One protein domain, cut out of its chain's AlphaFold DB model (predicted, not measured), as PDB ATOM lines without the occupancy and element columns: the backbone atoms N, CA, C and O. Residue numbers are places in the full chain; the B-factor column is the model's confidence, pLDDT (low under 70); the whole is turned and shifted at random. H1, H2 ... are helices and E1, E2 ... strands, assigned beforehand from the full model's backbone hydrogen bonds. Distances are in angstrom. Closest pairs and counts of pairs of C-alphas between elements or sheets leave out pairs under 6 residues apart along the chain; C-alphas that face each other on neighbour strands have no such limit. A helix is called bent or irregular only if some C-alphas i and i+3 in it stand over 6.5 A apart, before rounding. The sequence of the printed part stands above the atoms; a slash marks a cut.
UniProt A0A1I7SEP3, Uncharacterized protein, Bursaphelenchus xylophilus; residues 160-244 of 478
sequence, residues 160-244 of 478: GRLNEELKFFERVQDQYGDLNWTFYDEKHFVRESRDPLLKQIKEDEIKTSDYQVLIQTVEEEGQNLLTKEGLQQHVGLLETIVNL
ATOM      1  N   GLY A 160      22.138 -34.867 -68.810       82.38
ATOM      2  CA  GLY A 160      23.496 -34.653 -68.302       82.38
ATOM      3  C   GLY A 160      23.953 -35.739 -67.317       82.38
ATOM      4  O   GLY A 160      23.136 -36.417 -66.695       82.38
ATOM      5  N   ARG A 161      25.269 -35.831 -67.088       84.38
ATOM      6  CA  ARG A 161      25.879 -36.754 -66.110       84.38
ATOM      7  C   ARG A 161      25.265 -36.641 -64.708       84.38
ATOM      8  O   ARG A 161      25.012 -37.654 -64.072       84.38
ATOM      9  N   LEU A 162      24.999 -35.420 -64.234       78.06
ATOM     10  CA  LEU A 162      24.400 -35.204 -62.911       78.06
ATOM     11  C   LEU A 162      22.996 -35.820 -62.813       78.06
ATOM     12  O   LEU A 162      22.653 -36.402 -61.794       78.06
ATOM     13  N   ASN A 163      22.200 -35.744 -63.880       80.00
ATOM     14  CA  ASN A 163      20.875 -36.358 -63.917       80.00
ATOM     15  C   ASN A 163      20.966 -37.894 -63.902       80.00
ATOM     16  O   ASN A 163      20.156 -38.557 -63.262       80.00
ATOM     17  N   GLU A 164      21.969 -38.475 -64.567       83.75
ATOM     18  CA  GLU A 164      22.231 -39.919 -64.485       83.75
ATOM     19  C   GLU A 164      22.652 -40.350 -63.078       83.75
ATOM     20  O   GLU A 164      22.160 -41.363 -62.586       83.75
ATOM     21  N   GLU A 165      23.517 -39.576 -62.416       81.50
ATOM     22  CA  GLU A 165      23.935 -39.835 -61.034       81.50
ATOM     23  C   GLU A 165      22.742 -39.734 -60.068       81.50
ATOM     24  O   GLU A 165      22.541 -40.641 -59.263       81.50
ATOM     25  N   LEU A 166      21.897 -38.703 -60.194       76.00
ATOM     26  CA  LEU A 166      20.678 -38.552 -59.388       76.00
ATOM     27  C   LEU A 166      19.703 -39.722 -59.591       76.00
ATOM     28  O   LEU A 166      19.301 -40.359 -58.618       76.00
ATOM     29  N   LYS A 167      19.408 -40.081 -60.848       77.19
ATOM     30  CA  LYS A 167      18.553 -41.237 -61.186       77.19
ATOM     31  C   LYS A 167      19.146 -42.568 -60.727       77.19
ATOM     32  O   LYS A 167      18.412 -43.517 -60.455       77.19
ATOM     33  N   PHE A 168      20.474 -42.682 -60.692       79.38
ATOM     34  CA  PHE A 168      21.149 -43.866 -60.172       79.38
ATOM     35  C   PHE A 168      20.968 -43.982 -58.657       79.38
ATOM     36  O   PHE A 168      20.634 -45.065 -58.186       79.38
ATOM     37  N   PHE A 169      21.142 -42.890 -57.906       68.81
ATOM     38  CA  PHE A 169      20.918 -42.890 -56.458       68.81
ATOM     39  C   PHE A 169      19.476 -43.249 -56.097       68.81
ATOM     40  O   PHE A 169      19.284 -44.108 -55.240       68.81
ATOM     41  N   GLU A 170      18.492 -42.663 -56.784       66.50
ATOM     42  CA  GLU A 170      17.068 -42.995 -56.631       66.50
ATOM     43  C   GLU A 170      16.826 -44.495 -56.867       66.50
ATOM     44  O   GLU A 170      16.334 -45.203 -55.991       66.50
ATOM     45  N   ARG A 171      17.321 -45.036 -57.991       70.00
ATOM     46  CA  ARG A 171      17.190 -46.465 -58.317       70.00
ATOM     47  C   ARG A 171      17.846 -47.385 -57.285       70.00
ATOM     48  O   ARG A 171      17.305 -48.443 -56.974       70.00
ATOM     49  N   VAL A 172      19.039 -47.040 -56.803       70.62
ATOM     50  CA  VAL A 172      19.753 -47.847 -55.803       70.62
ATOM     51  C   VAL A 172      19.023 -47.806 -54.465       70.62
ATOM     52  O   VAL A 172      18.907 -48.844 -53.817       70.62
ATOM     53  N   GLN A 173      18.510 -46.642 -54.069       62.50
ATOM     54  CA  GLN A 173      17.706 -46.492 -52.861       62.50
ATOM     55  C   GLN A 173      16.420 -47.326 -52.945       62.50
ATOM     56  O   GLN A 173      16.135 -48.066 -52.007       62.50
ATOM     57  N   ASP A 174      15.708 -47.300 -54.073       62.81
ATOM     58  CA  ASP A 174      14.510 -48.122 -54.296       62.81
ATOM     59  C   ASP A 174      14.803 -49.625 -54.257       62.81
ATOM     60  O   ASP A 174      14.021 -50.424 -53.738       62.81
ATOM     61  N   GLN A 175      15.936 -50.031 -54.830       60.09
ATOM     62  CA  GLN A 175      16.286 -51.440 -54.977       60.09
ATOM     63  C   GLN A 175      16.875 -52.054 -53.697       60.09
ATOM     64  O   GLN A 175      16.679 -53.244 -53.448       60.09
ATOM     65  N   TYR A 176      17.611 -51.272 -52.904       54.75
ATOM     66  CA  TYR A 176      18.372 -51.756 -51.744       54.75
ATOM     67  C   TYR A 176      17.950 -51.128 -50.408       54.75
ATOM     68  O   TYR A 176      18.524 -51.481 -49.378       54.75
ATOM     69  N   GLY A 177      16.964 -50.224 -50.397       55.56
ATOM     70  CA  GLY A 177      16.496 -49.531 -49.193       55.56
ATOM     71  C   GLY A 177      15.985 -50.466 -48.094       55.56
ATOM     72  O   GLY A 177      16.174 -50.165 -46.921       55.56
ATOM     73  N   ASP A 178      15.451 -51.633 -48.467       53.31
ATOM     74  CA  ASP A 178      14.810 -52.578 -47.547       53.31
ATOM     75  C   ASP A 178      15.393 -53.991 -47.622       53.31
ATOM     76  O   ASP A 178      14.740 -54.959 -48.020       53.31
ATOM     77  N   LEU A 179      16.645 -54.141 -47.197       57.91
ATOM     78  CA  LEU A 179      17.258 -55.465 -47.040       57.91
ATOM     79  C   LEU A 179      16.790 -56.216 -45.771       57.91
ATOM     80  O   LEU A 179      17.119 -57.388 -45.626       57.91
ATOM     81  N   ASN A 180      15.993 -55.586 -44.894       54.19
ATOM     82  CA  ASN A 180      15.507 -56.142 -43.617       54.19
ATOM     83  C   ASN A 180      13.961 -56.190 -43.501       54.19
ATOM     84  O   ASN A 180      13.421 -56.114 -42.402       54.19
ATOM     85  N   TRP A 181      13.224 -56.315 -44.611       54.22
ATOM     86  CA  TRP A 181      11.753 -56.404 -44.565       54.22
ATOM     87  C   TRP A 181      11.286 -57.790 -44.095       54.22
ATOM     88  O   TRP A 181      11.539 -58.787 -44.778       54.22
ATOM     89  N   THR A 182      10.581 -57.880 -42.963       61.31
ATOM     90  CA  THR A 182      10.106 -59.166 -42.423       61.31
ATOM     91  C   THR A 182       8.661 -59.489 -42.824       61.31
ATOM     92  O   THR A 182       7.889 -58.632 -43.253       61.31
ATOM     93  N   PHE A 183       8.257 -60.753 -42.654       59.06
ATOM     94  CA  PHE A 183       6.866 -61.191 -42.854       59.06
ATOM     95  C   PHE A 183       5.885 -60.527 -41.868       59.06
ATOM     96  O   PHE A 183       4.711 -60.345 -42.188       59.06
ATOM     97  N   TYR A 184       6.351 -60.153 -40.670       60.03
ATOM     98  CA  TYR A 184       5.533 -59.412 -39.708       60.03
ATOM     99  C   TYR A 184       5.214 -58.010 -40.235       60.03
ATOM    100  O   TYR A 184       4.064 -57.572 -40.141       60.03
ATOM    101  N   ASP A 185       6.200 -57.361 -40.860       57.88
ATOM    102  CA  ASP A 185       6.047 -56.026 -41.434       57.88
ATOM    103  C   ASP A 185       5.070 -56.028 -42.605       57.88
ATOM    104  O   ASP A 185       4.211 -55.160 -42.689       57.88
ATOM    105  N   GLU A 186       5.104 -57.055 -43.457       61.75
ATOM    106  CA  GLU A 186       4.180 -57.184 -44.593       61.75
ATOM    107  C   GLU A 186       2.703 -57.335 -44.176       61.75
ATOM    108  O   GLU A 186       1.803 -57.023 -44.953       61.75
ATOM    109  N   LYS A 187       2.438 -57.784 -42.941       60.69
ATOM    110  CA  LYS A 187       1.076 -57.941 -42.411       60.69
ATOM    111  C   LYS A 187       0.539 -56.680 -41.721       60.69
ATOM    112  O   LYS A 187      -0.677 -56.510 -41.671       60.69
ATOM    113  N   HIS A 188       1.413 -55.835 -41.171       53.34
ATOM    114  CA  HIS A 188       1.017 -54.693 -40.334       53.34
ATOM    115  C   HIS A 188       1.342 -53.331 -40.959       53.34
ATOM    116  O   HIS A 188       0.741 -52.335 -40.564       53.34
ATOM    117  N   PHE A 189       2.235 -53.287 -41.949       53.28
ATOM    118  CA  PHE A 189       2.657 -52.072 -42.634       53.28
ATOM    119  C   PHE A 189       2.560 -52.247 -44.153       53.28
ATOM    120  O   PHE A 189       2.898 -53.290 -44.717       53.28
ATOM    121  N   VAL A 190       2.098 -51.204 -44.842       49.00
ATOM    122  CA  VAL A 190       2.134 -51.139 -46.307       49.00
ATOM    123  C   VAL A 190       3.513 -50.621 -46.706       49.00
ATOM    124  O   VAL A 190       3.973 -49.623 -46.159       49.00
ATOM    125  N   ARG A 191       4.188 -51.294 -47.648       54.22
ATOM    126  CA  ARG A 191       5.439 -50.771 -48.223       54.22
ATOM    127  C   ARG A 191       5.191 -49.370 -48.767       54.22
ATOM    128  O   ARG A 191       4.302 -49.209 -49.600       54.22
ATOM    129  N   GLU A 192       6.018 -48.412 -48.365       50.31
ATOM    130  CA  GLU A 192       5.955 -47.017 -48.825       50.31
ATOM    131  C   GLU A 192       5.963 -46.935 -50.366       50.31
ATOM    132  O   GLU A 192       5.189 -46.201 -50.972       50.31
ATOM    133  N   SER A 193       6.702 -47.842 -51.017       50.09
ATOM    134  CA  SER A 193       6.769 -48.014 -52.476       50.09
ATOM    135  C   SER A 193       5.519 -48.618 -53.152       50.09
ATOM    136  O   SER A 193       5.419 -48.604 -54.383       50.09
ATOM    137  N   ARG A 194       4.561 -49.179 -52.399       50.41
ATOM    138  CA  ARG A 194       3.349 -49.849 -52.928       50.41
ATOM    139  C   ARG A 194       2.054 -49.070 -52.703       50.41
ATOM    140  O   ARG A 194       1.040 -49.457 -53.283       50.41
ATOM    141  N   ASP A 195       2.065 -48.011 -51.904       49.88
ATOM    142  CA  ASP A 195       0.852 -47.262 -51.589       49.88
ATOM    143  C   ASP A 195       0.568 -46.200 -52.677       49.88
ATOM    144  O   ASP A 195       1.369 -45.283 -52.878       49.88
ATOM    145  N   PRO A 196      -0.539 -46.296 -53.441       53.62
ATOM    146  CA  PRO A 196      -0.841 -45.350 -54.516       53.62
ATOM    147  C   PRO A 196      -1.080 -43.913 -54.025       53.62
ATOM    148  O   PRO A 196      -0.976 -42.993 -54.835       53.62
ATOM    149  N   LEU A 197      -1.372 -43.714 -52.730       49.91
ATOM    150  CA  LEU A 197      -1.509 -42.389 -52.115       49.91
ATOM    151  C   LEU A 197      -0.140 -41.756 -51.793       49.91
ATOM    152  O   LEU A 197       0.049 -40.569 -52.040       49.91
ATOM    153  N   LEU A 198       0.835 -42.549 -51.325       47.03
ATOM    154  CA  LEU A 198       2.224 -42.108 -51.096       47.03
ATOM    155  C   LEU A 198       2.992 -41.941 -52.407       47.03
ATOM    156  O   LEU A 198       3.779 -41.022 -52.531       47.03
ATOM    157  N   LYS A 199       2.680 -42.725 -53.445       45.81
ATOM    158  CA  LYS A 199       3.236 -42.536 -54.797       45.81
ATOM    159  C   LYS A 199       2.840 -41.198 -55.444       45.81
ATOM    160  O   LYS A 199       3.459 -40.771 -56.418       45.81
ATOM    161  N   GLN A 200       1.772 -40.562 -54.953       44.78
ATOM    162  CA  GLN A 200       1.367 -39.207 -55.346       44.78
ATOM    163  C   GLN A 200       2.064 -38.117 -54.527       44.78
ATOM    164  O   GLN A 200       2.143 -36.980 -54.998       44.78
ATOM    165  N   ILE A 201       2.595 -38.456 -53.350       45.69
ATOM    166  CA  ILE A 201       3.595 -37.641 -52.667       45.69
ATOM    167  C   ILE A 201       4.871 -37.864 -53.467       45.69
ATOM    168  O   ILE A 201       5.577 -38.851 -53.288       45.69
ATOM    169  N   LYS A 202       5.098 -37.011 -54.468       41.41
ATOM    170  CA  LYS A 202       6.341 -37.042 -55.231       41.41
ATOM    171  C   LYS A 202       7.477 -37.019 -54.208       41.41
ATOM    172  O   LYS A 202       7.555 -36.071 -53.430       41.41
ATOM    173  N   GLU A 203       8.351 -38.023 -54.233       43.97
ATOM    174  CA  GLU A 203       9.709 -37.919 -53.691       43.97
ATOM    175  C   GLU A 203      10.500 -36.906 -54.552       43.97
ATOM    176  O   GLU A 203      11.570 -37.193 -55.081       43.97
ATOM    177  N   ASP A 204       9.940 -35.707 -54.748       40.28
ATOM    178  CA  ASP A 204      10.617 -34.538 -55.291       40.28
ATOM    179  C   ASP A 204      11.531 -34.024 -54.179       40.28
ATOM    180  O   ASP A 204      11.296 -32.968 -53.618       40.28
ATOM    181  N   GLU A 205      12.531 -34.802 -53.795       44.75
ATOM    182  CA  GLU A 205      13.621 -34.310 -52.976       44.75
ATOM    183  C   GLU A 205      14.759 -35.307 -53.111       44.75
ATOM    184  O   GLU A 205      14.737 -36.440 -52.622       44.75
ATOM    185  N   ILE A 206      15.818 -34.851 -53.774       42.19
ATOM    186  CA  ILE A 206      17.155 -35.287 -53.402       42.19
ATOM    187  C   ILE A 206      17.167 -35.246 -51.869       42.19
ATOM    188  O   ILE A 206      17.078 -34.161 -51.303       42.19
ATOM    189  N   LYS A 207      17.254 -36.411 -51.205       45.41
ATOM    190  CA  LYS A 207      17.365 -36.571 -49.740       45.41
ATOM    191  C   LYS A 207      18.683 -35.980 -49.198       45.41
ATOM    192  O   LYS A 207      19.304 -36.545 -48.301       45.41
ATOM    193  N   THR A 208      19.161 -34.872 -49.763       45.00
ATOM    194  CA  THR A 208      19.965 -33.879 -49.066       45.00
ATOM    195  C   THR A 208      19.115 -33.388 -47.910       45.00
ATOM    196  O   THR A 208      18.106 -32.742 -48.122       45.00
ATOM    197  N   SER A 209      19.503 -33.752 -46.693       50.31
ATOM    198  CA  SER A 209      19.010 -33.162 -45.447       50.31
ATOM    199  C   SER A 209      18.714 -31.664 -45.603       50.31
ATOM    200  O   SER A 209      19.647 -30.861 -45.710       50.31
ATOM    201  N   ASP A 210      17.436 -31.302 -45.610       64.25
ATOM    202  CA  ASP A 210      16.956 -29.926 -45.751       64.25
ATOM    203  C   ASP A 210      17.162 -29.144 -44.447       64.25
ATOM    204  O   ASP A 210      16.240 -28.869 -43.688       64.25
ATOM    205  N   TYR A 211      18.418 -28.844 -44.111       71.69
ATOM    206  CA  TYR A 211      18.751 -28.180 -42.854       71.69
ATOM    207  C   TYR A 211      17.890 -26.930 -42.639       71.69
ATOM    208  O   TYR A 211      17.972 -25.964 -43.398       71.69
ATOM    209  N   GLN A 212      17.110 -26.920 -41.559       83.19
ATOM    210  CA  GLN A 212      16.459 -25.706 -41.097       83.19
ATOM    211  C   GLN A 212      17.523 -24.853 -40.416       83.19
ATOM    212  O   GLN A 212      18.136 -25.263 -39.427       83.19
ATOM    213  N   VAL A 213      17.794 -23.679 -40.986       86.44
ATOM    214  CA  VAL A 213      18.876 -22.804 -40.534       86.44
ATOM    215  C   VAL A 213      18.302 -21.601 -39.800       86.44
ATOM    216  O   VAL A 213      17.563 -20.807 -40.376       86.44
ATOM    217  N   LEU A 214      18.703 -21.429 -38.543       88.94
ATOM    218  CA  LEU A 214      18.479 -20.210 -37.773       88.94
ATOM    219  C   LEU A 214      19.765 -19.379 -37.773       88.94
ATOM    220  O   LEU A 214      20.802 -19.836 -37.290       88.94
ATOM    221  N   ILE A 215      19.695 -18.150 -38.288       90.19
ATOM    222  CA  ILE A 215      20.821 -17.211 -38.296       90.19
ATOM    223  C   ILE A 215      20.445 -15.979 -37.477       90.19
ATOM    224  O   ILE A 215      19.562 -15.222 -37.867       90.19
ATOM    225  N   GLN A 216      21.152 -15.755 -36.369       89.25
ATOM    226  CA  GLN A 216      21.084 -14.501 -35.618       89.25
ATOM    227  C   GLN A 216      22.178 -13.549 -36.106       89.25
ATOM    228  O   GLN A 216      23.364 -13.908 -36.112       89.25
ATOM    229  N   THR A 217      21.777 -12.338 -36.481       90.31
ATOM    230  CA  THR A 217      22.653 -11.227 -36.869       90.31
ATOM    231  C   THR A 217      22.464 -10.050 -35.916       90.31
ATOM    232  O   THR A 217      21.459  -9.971 -35.216       90.31
ATOM    233  N   VAL A 218      23.441  -9.146 -35.880       90.75
ATOM    234  CA  VAL A 218      23.291  -7.848 -35.206       90.75
ATOM    235  C   VAL A 218      22.373  -6.935 -36.020       90.75
ATOM    236  O   VAL A 218      22.303  -7.074 -37.242       90.75
ATOM    237  N   GLU A 219      21.666  -6.025 -35.350       86.69
ATOM    238  CA  GLU A 219      20.780  -5.048 -36.005       86.69
ATOM    239  C   GLU A 219      21.568  -3.916 -36.681       86.69
ATOM    240  O   GLU A 219      21.193  -3.459 -37.759       86.69
ATOM    241  N   GLU A 220      22.688  -3.497 -36.079       89.56
ATOM    242  CA  GLU A 220      23.566  -2.448 -36.605       89.56
ATOM    243  C   GLU A 220      24.883  -3.022 -37.143       89.56
ATOM    244  O   GLU A 220      25.522  -3.883 -36.528       89.56
ATOM    245  N   GLU A 221      25.333  -2.499 -38.285       85.38
ATOM    246  CA  GLU A 221      26.612  -2.881 -38.883       85.38
ATOM    247  C   GLU A 221      27.790  -2.466 -37.981       85.38
ATOM    248  O   GLU A 221      27.948  -1.301 -37.625       85.38
ATOM    249  N   GLY A 222      28.647  -3.429 -37.623       83.44
ATOM    250  CA  GLY A 222      29.872  -3.192 -36.844       83.44
ATOM    251  C   GLY A 222      29.785  -3.521 -35.350       83.44
ATOM    252  O   GLY A 222      30.813  -3.487 -34.671       83.44
ATOM    253  N   GLN A 223      28.614  -3.894 -34.830       87.12
ATOM    254  CA  GLN A 223      28.493  -4.395 -33.458       87.12
ATOM    255  C   GLN A 223      28.976  -5.852 -33.335       87.12
ATOM    256  O   GLN A 223      28.850  -6.657 -34.261       87.12
ATOM    257  N   ASN A 224      29.532  -6.211 -32.173       87.19
ATOM    258  CA  ASN A 224      29.959  -7.582 -31.893       87.19
ATOM    259  C   ASN A 224      28.772  -8.427 -31.406       87.19
ATOM    260  O   ASN A 224      28.115  -8.068 -30.435       87.19
ATOM    261  N   LEU A 225      28.547  -9.577 -32.043       88.00
ATOM    262  CA  LEU A 225      27.498 -10.526 -31.660       88.00
ATOM    263  C   LEU A 225      27.903 -11.442 -30.492       88.00
ATOM    264  O   LEU A 225      27.041 -12.012 -29.830       88.00
ATOM    265  N   LEU A 226      29.207 -11.624 -30.254       89.12
ATOM    266  CA  LEU A 226      29.740 -12.523 -29.222       89.12
ATOM    267  C   LEU A 226      29.722 -11.864 -27.835       89.12
ATOM    268  O   LEU A 226      30.744 -11.785 -27.156       89.12
ATOM    269  N   THR A 227      28.561 -11.355 -27.437       91.00
ATOM    270  CA  THR A 227      28.291 -10.859 -26.087       91.00
ATOM    271  C   THR A 227      27.477 -11.887 -25.308       91.00
ATOM    272  O   THR A 227      26.815 -12.754 -25.889       91.00
ATOM    273  N   LYS A 228      27.523 -11.802 -23.975       89.50
ATOM    274  CA  LYS A 228      26.740 -12.672 -23.089       89.50
ATOM    275  C   LYS A 228      25.245 -12.541 -23.386       89.50
ATOM    276  O   LYS A 228      24.552 -13.545 -23.510       89.50
ATOM    277  N   GLU A 229      24.781 -11.312 -23.586       89.88
ATOM    278  CA  GLU A 229      23.389 -11.000 -23.899       89.88
ATOM    279  C   GLU A 229      22.978 -11.574 -25.260       89.88
ATOM    280  O   GLU A 229      21.910 -12.170 -25.377       89.88
ATOM    281  N   GLY A 230      23.841 -11.458 -26.277       91.00
ATOM    282  CA  GLY A 230      23.583 -12.013 -27.606       91.00
ATOM    283  C   GLY A 230      23.414 -13.532 -27.566       91.00
ATOM    284  O   GLY A 230      22.451 -14.060 -28.123       91.00
ATOM    285  N   LEU A 231      24.304 -14.227 -26.847       91.94
ATOM    286  CA  LEU A 231      24.229 -15.676 -26.635       91.94
ATOM    287  C   LEU A 231      22.966 -16.086 -25.867       91.94
ATOM    288  O   LEU A 231      22.300 -17.038 -26.264       91.94
ATOM    289  N   GLN A 232      22.598 -15.359 -24.808       91.38
ATOM    290  CA  GLN A 232      21.378 -15.630 -24.039       91.38
ATOM    291  C   GLN A 232      20.103 -15.436 -24.863       91.38
ATOM    292  O   GLN A 232      19.171 -16.230 -24.743       91.38
ATOM    293  N   GLN A 233      20.063 -14.430 -25.739       91.69
ATOM    294  CA  GLN A 233      18.960 -14.266 -26.687       91.69
ATOM    295  C   GLN A 233      18.853 -15.475 -27.623       91.69
ATOM    296  O   GLN A 233      17.751 -15.979 -27.835       91.69
ATOM    297  N   HIS A 234      19.982 -15.991 -28.123       92.25
ATOM    298  CA  HIS A 234      19.996 -17.202 -28.952       92.25
ATOM    299  C   HIS A 234      19.463 -18.421 -28.194       92.25
ATOM    300  O   HIS A 234      18.681 -19.185 -28.751       92.25
ATOM    301  N   VAL A 235      19.838 -18.591 -26.920       92.00
ATOM    302  CA  VAL A 235      19.300 -19.655 -26.049       92.00
ATOM    303  C   VAL A 235      17.784 -19.525 -25.911       92.00
ATOM    304  O   VAL A 235      17.073 -20.497 -26.148       92.00
ATOM    305  N   GLY A 236      17.281 -18.325 -25.602       92.38
ATOM    306  CA  GLY A 236      15.843 -18.079 -25.476       92.38
ATOM    307  C   GLY A 236      15.080 -18.381 -26.769       92.38
ATOM    308  O   GLY A 236      14.024 -19.010 -26.731       92.38
ATOM    309  N   LEU A 237      15.643 -18.024 -27.929       92.44
ATOM    310  CA  LEU A 237      15.075 -18.394 -29.229       92.44
ATOM    311  C   LEU A 237      15.005 -19.918 -29.400       92.44
ATOM    312  O   LEU A 237      13.960 -20.438 -29.788       92.44
ATOM    313  N   LEU A 238      16.067 -20.653 -29.062       90.31
ATOM    314  CA  LEU A 238      16.059 -22.118 -29.140       90.31
ATOM    315  C   LEU A 238      15.021 -22.750 -28.206       90.31
ATOM    316  O   LEU A 238      14.307 -23.659 -28.625       90.31
ATOM    317  N   GLU A 239      14.878 -22.251 -26.979       89.50
ATOM    318  CA  GLU A 239      13.853 -22.726 -26.041       89.50
ATOM    319  C   GLU A 239      12.437 -22.492 -26.581       89.50
ATOM    320  O   GLU A 239      11.582 -23.378 -26.498       89.50
ATOM    321  N   THR A 240      12.179 -21.329 -27.189       90.69
ATOM    322  CA  THR A 240      10.883 -21.079 -27.834       90.69
ATOM    323  C   THR A 240      10.619 -22.021 -29.005       90.69
ATOM    324  O   THR A 240       9.508 -22.535 -29.104       90.69
ATOM    325  N   ILE A 241      11.625 -22.305 -29.840       89.38
ATOM    326  CA  ILE A 241      11.516 -23.220 -30.988       89.38
ATOM    327  C   ILE A 241      11.174 -24.642 -30.534       89.38
ATOM    328  O   ILE A 241      10.311 -25.288 -31.121       89.38
ATOM    329  N   VAL A 242      11.822 -25.127 -29.477       87.56
ATOM    330  CA  VAL A 242      11.618 -26.489 -28.962       87.56
ATOM    331  C   VAL A 242      10.213 -26.679 -28.388       87.56
ATOM    332  O   VAL A 242       9.648 -27.767 -28.490       87.56
ATOM    333  N   ASN A 243       9.633 -25.622 -27.821       87.50
ATOM    334  CA  ASN A 243       8.286 -25.638 -27.254       87.50
ATOM    335  C   ASN A 243       7.173 -25.427 -28.300       87.50
ATOM    336  O   ASN A 243       5.991 -25.438 -27.943       87.50
ATOM    337  N   LEU A 244       7.513 -25.239 -29.580       88.19
ATOM    338  CA  LEU A 244       6.520 -25.169 -30.647       88.19
ATOM    339  C   LEU A 244       5.850 -26.531 -30.836       88.19
ATOM    340  O   LEU A 244       6.501 -27.566 -30.980       88.19
TER     341      LEU A 244
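What this domain is: This is residues 160 to 244 of the 478 residues of an uncharacterized protein of Bursaphelenchus xylophilus (UniProt A0A1I7SEP3). This is an open, drawn-out chain with no packed core: helices H1 and H2 with a loop of residues 189 to 207 lie at one end, helix H3 lies at the other, and a thin run of chain through strand E1 joins the two ends. Beyond E1 the chain turns at residues 219 to 224 and folds back into H3, which heads back toward the first end. The printed part has 85 residues, with three named helices and one named strand in the order H1, H2, E1, H3; under half of the residues, 41, are in named elements, and the class is mostly helix. The whole is extended, with a radius of gyration of the C-alphas of 22.1 A and spans of 58 by 40 by 24 A.

How they stand to each other: H1, residues 161 to 176, is apart from H2, residues 183 to 188, and a short link of 6 residues joins them. E1, residues 212 to 215, pairs with no named strand. It is apart from H1 and from H2, with no C-alpha of the one within 8 A of the other. H3, residues 228 to 242, is apart from E1, from H1 and from H2 by the same measure. In H1 and H3 every O i to N i+4 pair is within hydrogen-bond range; in H2 it is 1 of 2. Among the stretches that stand free are residues 182 to 190, of which 183 to 188 belong to H2, and residues 208 to 213, of which 212 to 213 belong to E1.

Where its parts are: H1 begins at C-alpha 161, at (25.879, -36.754, -66.110), and is 22.1 A long from first to last C-alpha. H2 runs from Phe 183 to His 188. E1 runs from Gln 212, with its C-alpha at (16.459, -25.706, -41.097), to Ile 215. H3 is 21.3 A long and ends at C-alpha 242, at (11.618, -26.489, -28.962). No helix is bent or irregular.

The domain as a whole: The two C-alphas farthest apart, those of Phe 183 and Gly 222, are 62.7 A apart, and the first and last printed C-alphas, of Gly 160 and Leu 244, are 42.4 A apart. The printed part has no cut. The link from H2 to E1, 23 residues, and the link from E1 to H3, 12 residues, are long. The mean pLDDT of the printed part is 70.7; 40 residues are under 70, namely residues 169 to 170 and 173 to 210. The mean is 59 in H2 and 91 in H3.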